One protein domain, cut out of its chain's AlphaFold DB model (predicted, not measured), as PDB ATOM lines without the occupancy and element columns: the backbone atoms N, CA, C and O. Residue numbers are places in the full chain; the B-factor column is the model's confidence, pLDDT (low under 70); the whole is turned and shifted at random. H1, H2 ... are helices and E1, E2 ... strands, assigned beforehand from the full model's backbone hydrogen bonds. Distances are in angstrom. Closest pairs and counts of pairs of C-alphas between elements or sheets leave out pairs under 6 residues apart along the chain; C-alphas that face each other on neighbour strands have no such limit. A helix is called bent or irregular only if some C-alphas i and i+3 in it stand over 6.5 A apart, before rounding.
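What this domain is: This is residues 47 to 120 of the 181 residues of an uncharacterized protein of Sulfobacillus sp. DSM 109850 (UniProt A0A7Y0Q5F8). You will see a small, twisted sheet of three strands with three helices gathered to one side of it: H1 and H3 are next to the sheet, and H2 is beyond them, away from the strands. The helices' centres make a loose triangle, and residues 60 to 66 make the loop of the hairpin of E1 and E2. The printed part has 74 residues, with three named helices and three named strands in the order E1, E2, H1, H2, H3, E3. The sheet runs E2, E1, E3, antiparallel throughout, and the class is mixed, helices and strands. The whole is compact, with a radius of gyration of the C-alphas of 12.4 A and spans of 34 by 30 by 18 A.

Where its parts are: After residues 47 to 53, find C-alpha 54 at (178.191, 112.349, 161.822); from there E1, residues 54 to 59, runs 16.0 A. Next come E2, residues 67 to 70, and H1, residues 71 to 81, 15.1 A long. H1 is irregular: C-alphas 72 and 75 are 7.2 A apart. H2, residues 83 to 92, begins at C-alpha 83, (162.506, 122.832, 180.672), and is 14.5 A long. H3 holds residues 101 to 109. E3, residues 114 to 120, runs 19.1 A to C-alpha 120 at (181.984, 108.024, 162.141).

How they stand to each other: Start at the inner strand, E1. It is antiparallel to E2 at 139 degrees; look for N 57 and O 69, 3.0 A apart and within hydrogen-bond range. It is antiparallel to E3 at 148 degrees, with N 56 and O 117 at 2.9 A. The sheet is only just strongly twisted, its C-alphas lying up to 4.3 A off the best plane. H1 is on the sheet at a height of 8.1 A and runs along the strands; its closest C-alphas to E1 are those of Leu 71 and Val 56, 5.5 A. H3 only grazes the sheet, with its residues 104 to 109. H2 is not on the sheet. It is close to H1 but not clearly touching, the closest C-alphas being those of Leu 86 and Leu 78 at 6.7 A. It is also close to H3 but not clearly touching, with the C-alphas of Phe 89 and Leu 107 closest at 7.2 A, at a steep tilt of 58 degrees, opposite ways. H1 and H3 are apart. In H2 and H3 every O i to N i+4 pair is within hydrogen-bond range, in H1 5 of 7.

The domain as a whole: The two C-alphas farthest apart, those of Ala 91 and Ala 120, are 34.8 A apart. The printed part has no cut and no long link. Read the B-factor column with care at residue 49 and residues 51 to 66, where pLDDT is under 70.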
ATOM      1  N   VAL A  47     185.511 110.198 166.569       77.31
ATOM      2  CA  VAL A  47     186.475 110.898 165.726       77.31
ATOM      3  C   VAL A  47     186.578 112.353 166.152       77.31
ATOM      4  O   VAL A  47     185.722 112.881 166.856       77.31
ATOM      5  N   ASP A  48     187.664 112.983 165.733       72.81
ATOM      6  CA  ASP A  48     187.850 114.415 165.896       72.81
ATOM      7  C   ASP A  48     186.839 115.179 165.003       72.81
ATOM      8  O   ASP A  48     186.620 114.756 163.858       72.81
ATOM      9  N   PRO A  49     186.198 116.249 165.518       69.50
ATOM     10  CA  PRO A  49     185.198 117.041 164.797       69.50
ATOM     11  C   PRO A  49     185.692 117.633 163.472       69.50
ATOM     12  O   PRO A  49     184.877 117.845 162.578       69.50
ATOM     13  N   ASP A  50     187.002 117.847 163.310       73.94
ATOM     14  CA  ASP A  50     187.585 118.428 162.092       73.94
ATOM     15  C   ASP A  50     187.619 117.445 160.899       73.94
ATOM     16  O   ASP A  50     188.015 117.805 159.785       73.94
ATOM     17  N   TYR A  51     187.213 116.187 161.100       67.12
ATOM     18  CA  TYR A  51     187.137 115.156 160.063       67.12
ATOM     19  C   TYR A  51     185.683 114.832 159.694       67.12
ATOM     20  O   TYR A  51     184.754 115.125 160.440       67.12
ATOM     21  N   GLU A  52     185.484 114.154 158.553       65.69
ATOM     22  CA  GLU A  52     184.172 113.617 158.153       65.69
ATOM     23  C   GLU A  52     183.569 112.769 159.291       65.69
ATOM     24  O   GLU A  52     184.017 111.640 159.546       65.69
ATOM     25  N   SER A  53     182.581 113.350 159.979       63.19
ATOM     26  CA  SER A  53     181.893 112.808 161.146       63.19
ATOM     27  C   SER A  53     180.398 113.101 161.059       63.19
ATOM     28  O   SER A  53     179.989 114.171 160.612       63.19
ATOM     29  N   ASP A  54     179.592 112.138 161.494       62.72
ATOM     30  CA  ASP A  54     178.191 112.349 161.822       62.72
ATOM     31  C   ASP A  54     178.157 112.776 163.301       62.72
ATOM     32  O   ASP A  54     178.540 112.016 164.200       62.72
ATOM     33  N   ALA A  55     177.781 114.029 163.572       58.84
ATOM     34  CA  ALA A  55     177.679 114.530 164.940       58.84
ATOM     35  C   ALA A  55     176.438 113.935 165.625       58.84
ATOM     36  O   ALA A  55     175.322 114.063 165.122       58.84
ATOM     37  N   VAL A  56     176.626 113.312 166.788       61.50
ATOM     38  CA  VAL A  56     175.540 112.845 167.662       61.50
ATOM     39  C   VAL A  56     175.695 113.474 169.043       61.50
ATOM     40  O   VAL A  56     176.800 113.830 169.457       61.50
ATOM     41  N   VAL A  57     174.600 113.634 169.777       58.53
ATOM     42  CA  VAL A  57     174.666 114.108 171.163       58.53
ATOM     43  C   VAL A  57     174.489 112.910 172.077       58.53
ATOM     44  O   VAL A  57     173.496 112.188 171.987       58.53
ATOM     45  N   HIS A  58     175.471 112.693 172.946       65.12
ATOM     46  CA  HIS A  58     175.456 111.616 173.919       65.12
ATOM     47  C   HIS A  58     174.956 112.138 175.257       65.12
ATOM     48  O   HIS A  58     175.459 113.131 175.796       65.12
ATOM     49  N   PHE A  59     173.974 111.437 175.805       62.56
ATOM     50  CA  PHE A  59     173.356 111.758 177.075       62.56
ATOM     51  C   PHE A  59     173.746 110.712 178.112       62.56
ATOM     52  O   PHE A  59     173.439 109.524 177.988       62.56
ATOM     53  N   CYS A  60     174.384 111.181 179.177       56.00
ATOM     54  CA  CYS A  60     174.695 110.406 180.366       56.00
ATOM     55  C   CYS A  60     173.790 110.845 181.519       56.00
ATOM     56  O   CYS A  60     174.253 111.529 182.431       56.00
ATOM     57  N   ASP A  61     172.511 110.454 181.506       56.91
ATOM     58  CA  ASP A  61     171.631 110.685 182.658       56.91
ATOM     59  C   ASP A  61     172.183 109.932 183.890       56.91
ATOM     60  O   ASP A  61     172.239 108.702 183.887       56.91
ATOM     61  N   PRO A  62     172.567 110.620 184.982       51.53
ATOM     62  CA  PRO A  62     173.115 109.980 186.180       51.53
ATOM     63  C   PRO A  62     172.136 109.049 186.904       51.53
ATOM     64  O   PRO A  62     172.535 108.353 187.840       51.53
ATOM     65  N   LYS A  63     170.844 109.109 186.562       51.66
ATOM     66  CA  LYS A  63     169.754 108.371 187.207       51.66
ATOM     67  C   LYS A  63     169.107 107.323 186.291       51.66
ATOM     68  O   LYS A  63     168.246 106.589 186.782       51.66
ATOM     69  N   ALA A  64     169.508 107.230 185.021       59.62
ATOM     70  CA  ALA A  64     168.964 106.303 184.026       59.62
ATOM     71  C   ALA A  64     170.078 105.629 183.194       59.62
ATOM     72  O   ALA A  64     171.259 105.753 183.509       59.62
ATOM     73  N   ASP A  65     169.691 104.872 182.161       61.44
ATOM     74  CA  ASP A  65     170.626 104.346 181.158       61.44
ATOM     75  C   ASP A  65     171.131 105.480 180.246       61.44
ATOM     76  O   ASP A  65     170.410 106.434 179.955       61.44
ATOM     77  N   THR A  66     172.373 105.363 179.778       69.75
ATOM     78  CA  THR A  66     172.987 106.279 178.802       69.75
ATOM     79  C   THR A  66     172.439 106.016 177.400       69.75
ATOM     80  O   THR A  66     172.363 104.851 176.995       69.75
ATOM     81  N   TYR A  67     172.111 107.055 176.632       72.94
ATOM     82  CA  TYR A  67     171.623 106.912 175.255       72.94
ATOM     83  C   TYR A  67     172.084 108.055 174.343       72.94
ATOM     84  O   TYR A  67     172.461 109.132 174.801       72.94
ATOM     85  N   ASP A  68     172.052 107.792 173.038       77.88
ATOM     86  CA  ASP A  68     172.377 108.751 171.981       77.88
ATOM     87  C   ASP A  68     171.093 109.308 171.364       77.88
ATOM     88  O   ASP A  68     170.159 108.544 171.102       77.88
ATOM     89  N   ILE A  69     171.067 110.611 171.068       78.25
ATOM     90  CA  ILE A  69     170.058 111.206 170.182       78.25
ATOM     91  C   ILE A  69     170.731 111.988 169.043       78.25
ATOM     92  O   ILE A  69     171.843 112.511 169.206       78.25
ATOM     93  N   PRO A  70     170.076 112.087 167.875       81.00
ATOM     94  CA  PRO A  70     170.476 113.019 166.830       81.00
ATOM     95  C   PRO A  70     170.540 114.460 167.354       81.00
ATOM     96  O   PRO A  70     169.704 114.874 168.156       81.00
ATOM     97  N   LEU A  71     171.508 115.248 166.875       81.56
ATOM     98  CA  LEU A  71     171.640 116.661 167.259       81.56
ATOM     99  C   LEU A  71     170.384 117.480 166.907       81.56
ATOM    100  O   LEU A  71     170.007 118.374 167.654       81.56
ATOM    101  N   GLU A  72     169.709 117.137 165.812       83.69
ATOM    102  CA  GLU A  72     168.447 117.759 165.382       83.69
ATOM    103  C   GLU A  72     167.287 117.565 166.375       83.69
ATOM    104  O   GLU A  72     166.396 118.411 166.446       83.69
ATOM    105  N   ASP A  73     167.323 116.503 167.185       86.88
ATOM    106  CA  ASP A  73     166.297 116.201 168.189       86.88
ATOM    107  C   ASP A  73     166.590 116.859 169.551       86.88
ATOM    108  O   ASP A  73     165.727 116.882 170.437       86.88
ATOM    109  N   LEU A  74     167.791 117.429 169.725       86.00
ATOM    110  CA  LEU A  74     168.244 118.078 170.958       86.00
ATOM    111  C   LEU A  74     167.275 119.158 171.483       86.00
ATOM    112  O   LEU A  74     167.012 119.142 172.690       86.00
ATOM    113  N   PRO A  75     166.715 120.068 170.654       88.38
ATOM    114  CA  PRO A  75     165.833 121.125 171.147       88.38
ATOM    115  C   PRO A  75     164.585 120.563 171.828       88.38
ATOM    116  O   PRO A  75     164.309 120.888 172.982       88.38
ATOM    117  N   THR A  76     163.885 119.663 171.136       88.75
ATOM    118  CA  THR A  76     162.676 118.999 171.641       88.75
ATOM    119  C   THR A  76     162.986 118.225 172.917       88.75
ATOM    120  O   THR A  76     162.265 118.320 173.906       88.75
ATOM    121  N   HIS A  77     164.107 117.502 172.926       85.75
ATOM    122  CA  HIS A  77     164.504 116.704 174.073       85.75
ATOM    123  C   HIS A  77     164.775 117.551 175.328       85.75
ATOM    124  O   HIS A  77     164.329 117.204 176.422       85.75
ATOM    125  N   LEU A  78     165.482 118.678 175.192       87.31
ATOM    126  CA  LEU A  78     165.744 119.575 176.321       87.31
ATOM    127  C   LEU A  78     164.473 120.275 176.815       87.31
ATOM    128  O   LEU A  78     164.335 120.484 178.020       87.31
ATOM    129  N   GLU A  79     163.539 120.599 175.921       88.88
ATOM    130  CA  GLU A  79     162.233 121.159 176.290       88.88
ATOM    131  C   GLU A  79     161.389 120.165 177.103       88.88
ATOM    132  O   GLU A  79     160.754 120.563 178.081       88.88
ATOM    133  N   ASP A  80     161.448 118.875 176.769       86.69
ATOM    134  CA  ASP A  80     160.701 117.830 177.474       86.69
ATOM    135  C   ASP A  80     161.351 117.424 178.805       86.69
ATOM    136  O   ASP A  80     160.669 117.257 179.822       86.69
ATOM    137  N   CYS A  81     162.673 117.239 178.815       84.88
ATOM    138  CA  CYS A  81     163.383 116.655 179.954       84.88
ATOM    139  C   CYS A  81     163.976 117.694 180.913       84.88
ATOM    140  O   CYS A  81     164.090 117.416 182.110       84.88
ATOM    141  N   TYR A  82     164.335 118.885 180.423       86.62
ATOM    142  CA  TYR A  82     165.016 119.925 181.204       86.62
ATOM    143  C   TYR A  82     164.458 121.347 180.973       86.62
ATOM    144  O   TYR A  82     165.239 122.290 180.794       86.62
ATOM    145  N   PRO A  83     163.127 121.555 181.032       89.00
ATOM    146  CA  PRO A  83     162.506 122.832 180.672       89.00
ATOM    147  C   PRO A  83     162.992 124.010 181.526       89.00
ATOM    148  O   PRO A  83     163.181 125.111 181.013       89.00
ATOM    149  N   GLU A  84     163.217 123.794 182.827       90.50
ATOM    150  CA  GLU A  84     163.664 124.851 183.744       90.50
ATOM    151  C   GLU A  84     165.111 125.278 183.470       90.50
ATOM    152  O   GLU A  84     165.397 126.473 183.396       90.50
ATOM    153  N   THR A  85     166.016 124.313 183.268       88.38
ATOM    154  CA  THR A  85     167.425 124.587 182.947       88.38
ATOM    155  C   THR A  85     167.553 125.286 181.597       88.38
ATOM    156  O   THR A  85     168.274 126.274 181.486       88.38
ATOM    157  N   LEU A  86     166.808 124.825 180.586       89.06
ATOM    158  CA  LEU A  86     166.794 125.449 179.265       89.06
ATOM    159  C   LEU A  86     166.241 126.883 179.317       89.06
ATOM    160  O   LEU A  86     166.798 127.782 178.687       89.06
ATOM    161  N   ALA A  87     165.171 127.123 180.082       90.62
ATOM    162  CA  ALA A  87     164.616 128.462 180.262       90.62
ATOM    163  C   ALA A  87     165.590 129.409 180.985       90.62
ATOM    164  O   ALA A  87     165.702 130.570 180.593       90.62
ATOM    165  N   ALA A  88     166.304 128.922 182.006       91.81
ATOM    166  CA  ALA A  88     167.333 129.697 182.699       91.81
ATOM    167  C   ALA A  88     168.486 130.071 181.755       91.81
ATOM    168  O   ALA A  88     168.849 131.242 181.677       91.81
ATOM    169  N   PHE A  89     168.980 129.110 180.969       91.62
ATOM    170  CA  PHE A  89     170.024 129.360 179.977       91.62
ATOM    171  C   PHE A  89     169.587 130.406 178.938       91.62
ATOM    172  O   PHE A  89     170.277 131.401 178.736       91.62
ATOM    173  N   ARG A  90     168.394 130.261 178.339       90.25
ATOM    174  CA  ARG A  90     167.863 131.232 177.358       90.25
ATOM    175  C   ARG A  90     167.669 132.640 177.942       90.25
ATOM    176  O   ARG A  90     167.703 133.616 177.199       90.25
ATOM    177  N   ALA A  91     167.442 132.769 179.252       92.69
ATOM    178  CA  ALA A  91     167.337 134.074 179.908       92.69
ATOM    179  C   ALA A  91     168.701 134.770 180.064       92.69
ATOM    180  O   ALA A  91     168.763 136.000 180.014       92.69
ATOM    181  N   GLU A  92     169.774 134.000 180.248       93.75
ATOM    182  CA  GLU A  92     171.155 134.498 180.329       93.75
ATOM    183  C   GLU A  92     171.774 134.722 178.936       93.75
ATOM    184  O   GLU A  92     172.579 135.639 178.769       93.75
ATOM    185  N   HIS A  93     171.322 133.965 177.931       92.88
ATOM    186  CA  HIS A  93     171.784 134.001 176.540       92.88
ATOM    187  C   HIS A  93     170.614 134.319 175.580       92.88
ATOM    188  O   HIS A  93     170.122 133.432 174.881       92.88
ATOM    189  N   PRO A  94     170.122 135.575 175.534       90.56
ATOM    190  CA  PRO A  94     168.947 135.949 174.737       90.56
ATOM    191  C   PRO A  94     169.170 135.885 173.219       90.56
ATOM    192  O   PRO A  94     168.195 135.809 172.474       90.56
ATOM    193  N   ASP A  95     170.430 135.918 172.779       92.94
ATOM    194  CA  ASP A  95     170.832 135.857 171.370       92.94
ATOM    195  C   ASP A  95     171.180 134.424 170.908       92.94
ATOM    196  O   ASP A  95     171.720 134.262 169.819       92.94
ATOM    197  N   PHE A  96     170.877 133.402 171.722       92.12
ATOM    198  CA  PHE A  96     171.173 131.995 171.430       92.12
ATOM    199  C   PHE A  96     170.556 131.514 170.105       92.12
ATOM    200  O   PHE A  96     169.349 131.668 169.877       92.12
ATOM    201  N   ASP A  97     171.370 130.842 169.293       91.12
ATOM    202  CA  ASP A  97     170.998 130.242 168.014       91.12
ATOM    203  C   ASP A  97     171.272 128.726 167.983       91.12
ATOM    204  O   ASP A  97     172.392 128.268 168.194       91.12
ATOM    205  N   TRP A  98     170.246 127.931 167.660       87.38
ATOM    206  CA  TRP A  98     170.373 126.475 167.506       87.38
ATOM    207  C   TRP A  98     171.228 126.064 166.302       87.38
ATOM    208  O   TRP A  98     171.747 124.949 166.289       87.38
ATOM    209  N   ASP A  99     171.373 126.943 165.308       87.06
ATOM    210  CA  ASP A  99     172.199 126.699 164.125       87.06
ATOM    211  C   ASP A  99     173.676 127.106 164.347       87.06
ATOM    212  O   ASP A  99     174.535 126.817 163.507       87.06
ATOM    213  N   SER A 100     173.995 127.752 165.479       88.75
ATOM    214  CA  SER A 100     175.358 128.129 165.875       88.75
ATOM    215  C   SER A 100     176.014 127.008 166.681       88.75
ATOM    216  O   SER A 100     175.581 126.671 167.782       88.75
ATOM    217  N   ASP A 101     177.103 126.436 166.155       83.00
ATOM    218  CA  ASP A 101     177.813 125.367 166.865       83.00
ATOM    219  C   ASP A 101     178.431 125.852 168.182       83.00
ATOM    220  O   ASP A 101     178.461 125.113 169.165       83.00
ATOM    221  N   ASP A 102     178.890 127.105 168.217       87.19
ATOM    222  CA  ASP A 102     179.458 127.722 169.416       87.19
ATOM    223  C   ASP A 102     178.393 127.865 170.514       87.19
ATOM    224  O   ASP A 102     178.636 127.477 171.659       87.19
ATOM    225  N   ASP A 103     177.192 128.322 170.154       89.81
ATOM    226  CA  ASP A 103     176.070 128.502 171.079       89.81
ATOM    227  C   ASP A 103     175.576 127.154 171.616       89.81
ATOM    228  O   ASP A 103     175.321 127.002 172.811       89.81
ATOM    229  N   VAL A 104     175.470 126.144 170.747       87.56
ATOM    230  CA  VAL A 104     175.092 124.784 171.149       87.56
ATOM    231  C   VAL A 104     176.150 124.178 172.073       87.56
ATOM    232  O   VAL A 104     175.798 123.559 173.077       87.56
ATOM    233  N   ASN A 105     177.441 124.367 171.795       86.06
ATOM    234  CA  ASN A 105     178.508 123.893 172.680       86.06
ATOM    235  C   ASN A 105     178.490 124.619 174.039       86.06
ATOM    236  O   ASN A 105     178.699 123.977 175.072       86.06
ATOM    237  N   GLU A 106     178.197 125.922 174.061       89.19
ATOM    238  CA  GLU A 106     178.008 126.694 175.295       89.19
ATOM    239  C   GLU A 106     176.806 126.179 176.103       89.19
ATOM    240  O   GLU A 106     176.943 125.911 177.301       89.19
ATOM    241  N   LEU A 107     175.666 125.938 175.441       89.62
ATOM    242  CA  LEU A 107     174.479 125.322 176.037       89.62
ATOM    243  C   LEU A 107     174.819 123.972 176.663       89.62
ATOM    244  O   LEU A 107     174.527 123.758 177.835       89.62
ATOM    245  N   LEU A 108     175.455 123.070 175.914       86.00
ATOM    246  CA  LEU A 108     175.846 121.752 176.418       86.00
ATOM    247  C   LEU A 108     176.804 121.855 177.612       86.00
ATOM    248  O   LEU A 108     176.702 121.057 178.540       86.00
ATOM    249  N   GLY A 109     177.660 122.881 177.660       84.06
ATOM    250  CA  GLY A 109     178.499 123.190 178.820       84.06
ATOM    251  C   GLY A 109     177.713 123.473 180.109       84.06
ATOM    252  O   GLY A 109     178.215 123.198 181.202       84.06
ATOM    253  N   ALA A 110     176.469 123.955 180.007       85.06
ATOM    254  CA  ALA A 110     175.571 124.142 181.149       85.06
ATOM    255  C   ALA A 110     174.960 122.822 181.664       85.06
ATOM    256  O   ALA A 110     174.445 122.771 182.785       85.06
ATOM    257  N   PHE A 111     175.047 121.739 180.885       82.88
ATOM    258  CA  PHE A 111     174.539 120.418 181.244       82.88
ATOM    259  C   PHE A 111     175.697 119.445 181.517       82.88
ATOM    260  O   PHE A 111     176.230 118.835 180.596       82.88
ATOM    261  N   PRO A 112     176.046 119.169 182.788       75.25
ATOM    262  CA  PRO A 112     177.208 118.334 183.141       75.25
ATOM    263  C   PRO A 112     177.096 116.855 182.718       75.25
ATOM    264  O   PRO A 112     177.995 116.055 182.976       75.25
ATOM    265  N   HIS A 113     175.973 116.475 182.117       79.19
ATOM    266  CA  HIS A 113     175.577 115.112 181.782       79.19
ATOM    267  C   HIS A 113     175.281 114.934 180.292       79.19
ATOM    268  O   HIS A 113     174.918 113.840 179.870       79.19
ATOM    269  N   ILE A 114     175.434 115.992 179.498       80.44
ATOM    270  CA  ILE A 114     175.156 115.981 178.069       80.44
ATOM    271  C   ILE A 114     176.413 116.470 177.369       80.44
ATOM    272  O   ILE A 114     176.972 117.499 177.735       80.44
ATOM    273  N   TYR A 115     176.886 115.724 176.380       80.38
ATOM    274  CA  TYR A 115     178.041 116.138 175.600       80.38
ATOM    275  C   TYR A 115     177.909 115.692 174.154       80.38
ATOM    276  O   TYR A 115     177.389 114.623 173.832       80.38
ATOM    277  N   LYS A 116     178.400 116.542 173.258       79.81
ATOM    278  CA  LYS A 116     178.448 116.263 171.830       79.81
ATOM    279  C   LYS A 116     179.560 115.251 171.551       79.81
ATOM    280  O   LYS A 116     180.696 115.441 171.987       79.81
ATOM    281  N   ILE A 117     179.246 114.178 170.830       80.00
ATOM    282  CA  ILE A 117     180.227 113.210 170.334       80.00
ATOM    283  C   ILE A 117     180.200 113.225 168.810       80.00
ATOM    284  O   ILE A 117     179.168 113.049 168.169       80.00
ATOM    285  N   HIS A 118     181.373 113.365 168.215       78.50
ATOM    286  CA  HIS A 118     181.543 113.197 166.782       78.50
ATOM    287  C   HIS A 118     181.865 111.739 166.500       78.50
ATOM    288  O   HIS A 118     182.885 111.219 166.953       78.50
ATOM    289  N   ASN A 119     180.981 111.063 165.777       81.75
ATOM    290  CA  ASN A 119     181.123 109.651 165.471       81.75
ATOM    291  C   ASN A 119     181.239 109.453 163.963       81.75
ATOM    292  O   ASN A 119     180.687 110.199 163.167       81.75
ATOM    293  N   ALA A 120     181.961 108.424 163.540       82.25
ATOM    294  CA  ALA A 120     181.984 108.024 162.141       82.25
ATOM    295  C   ALA A 120     181.844 106.512 162.030       82.25
ATOM    296  O   ALA A 120     182.470 105.752 162.776       82.25
TER     297      ALA A 120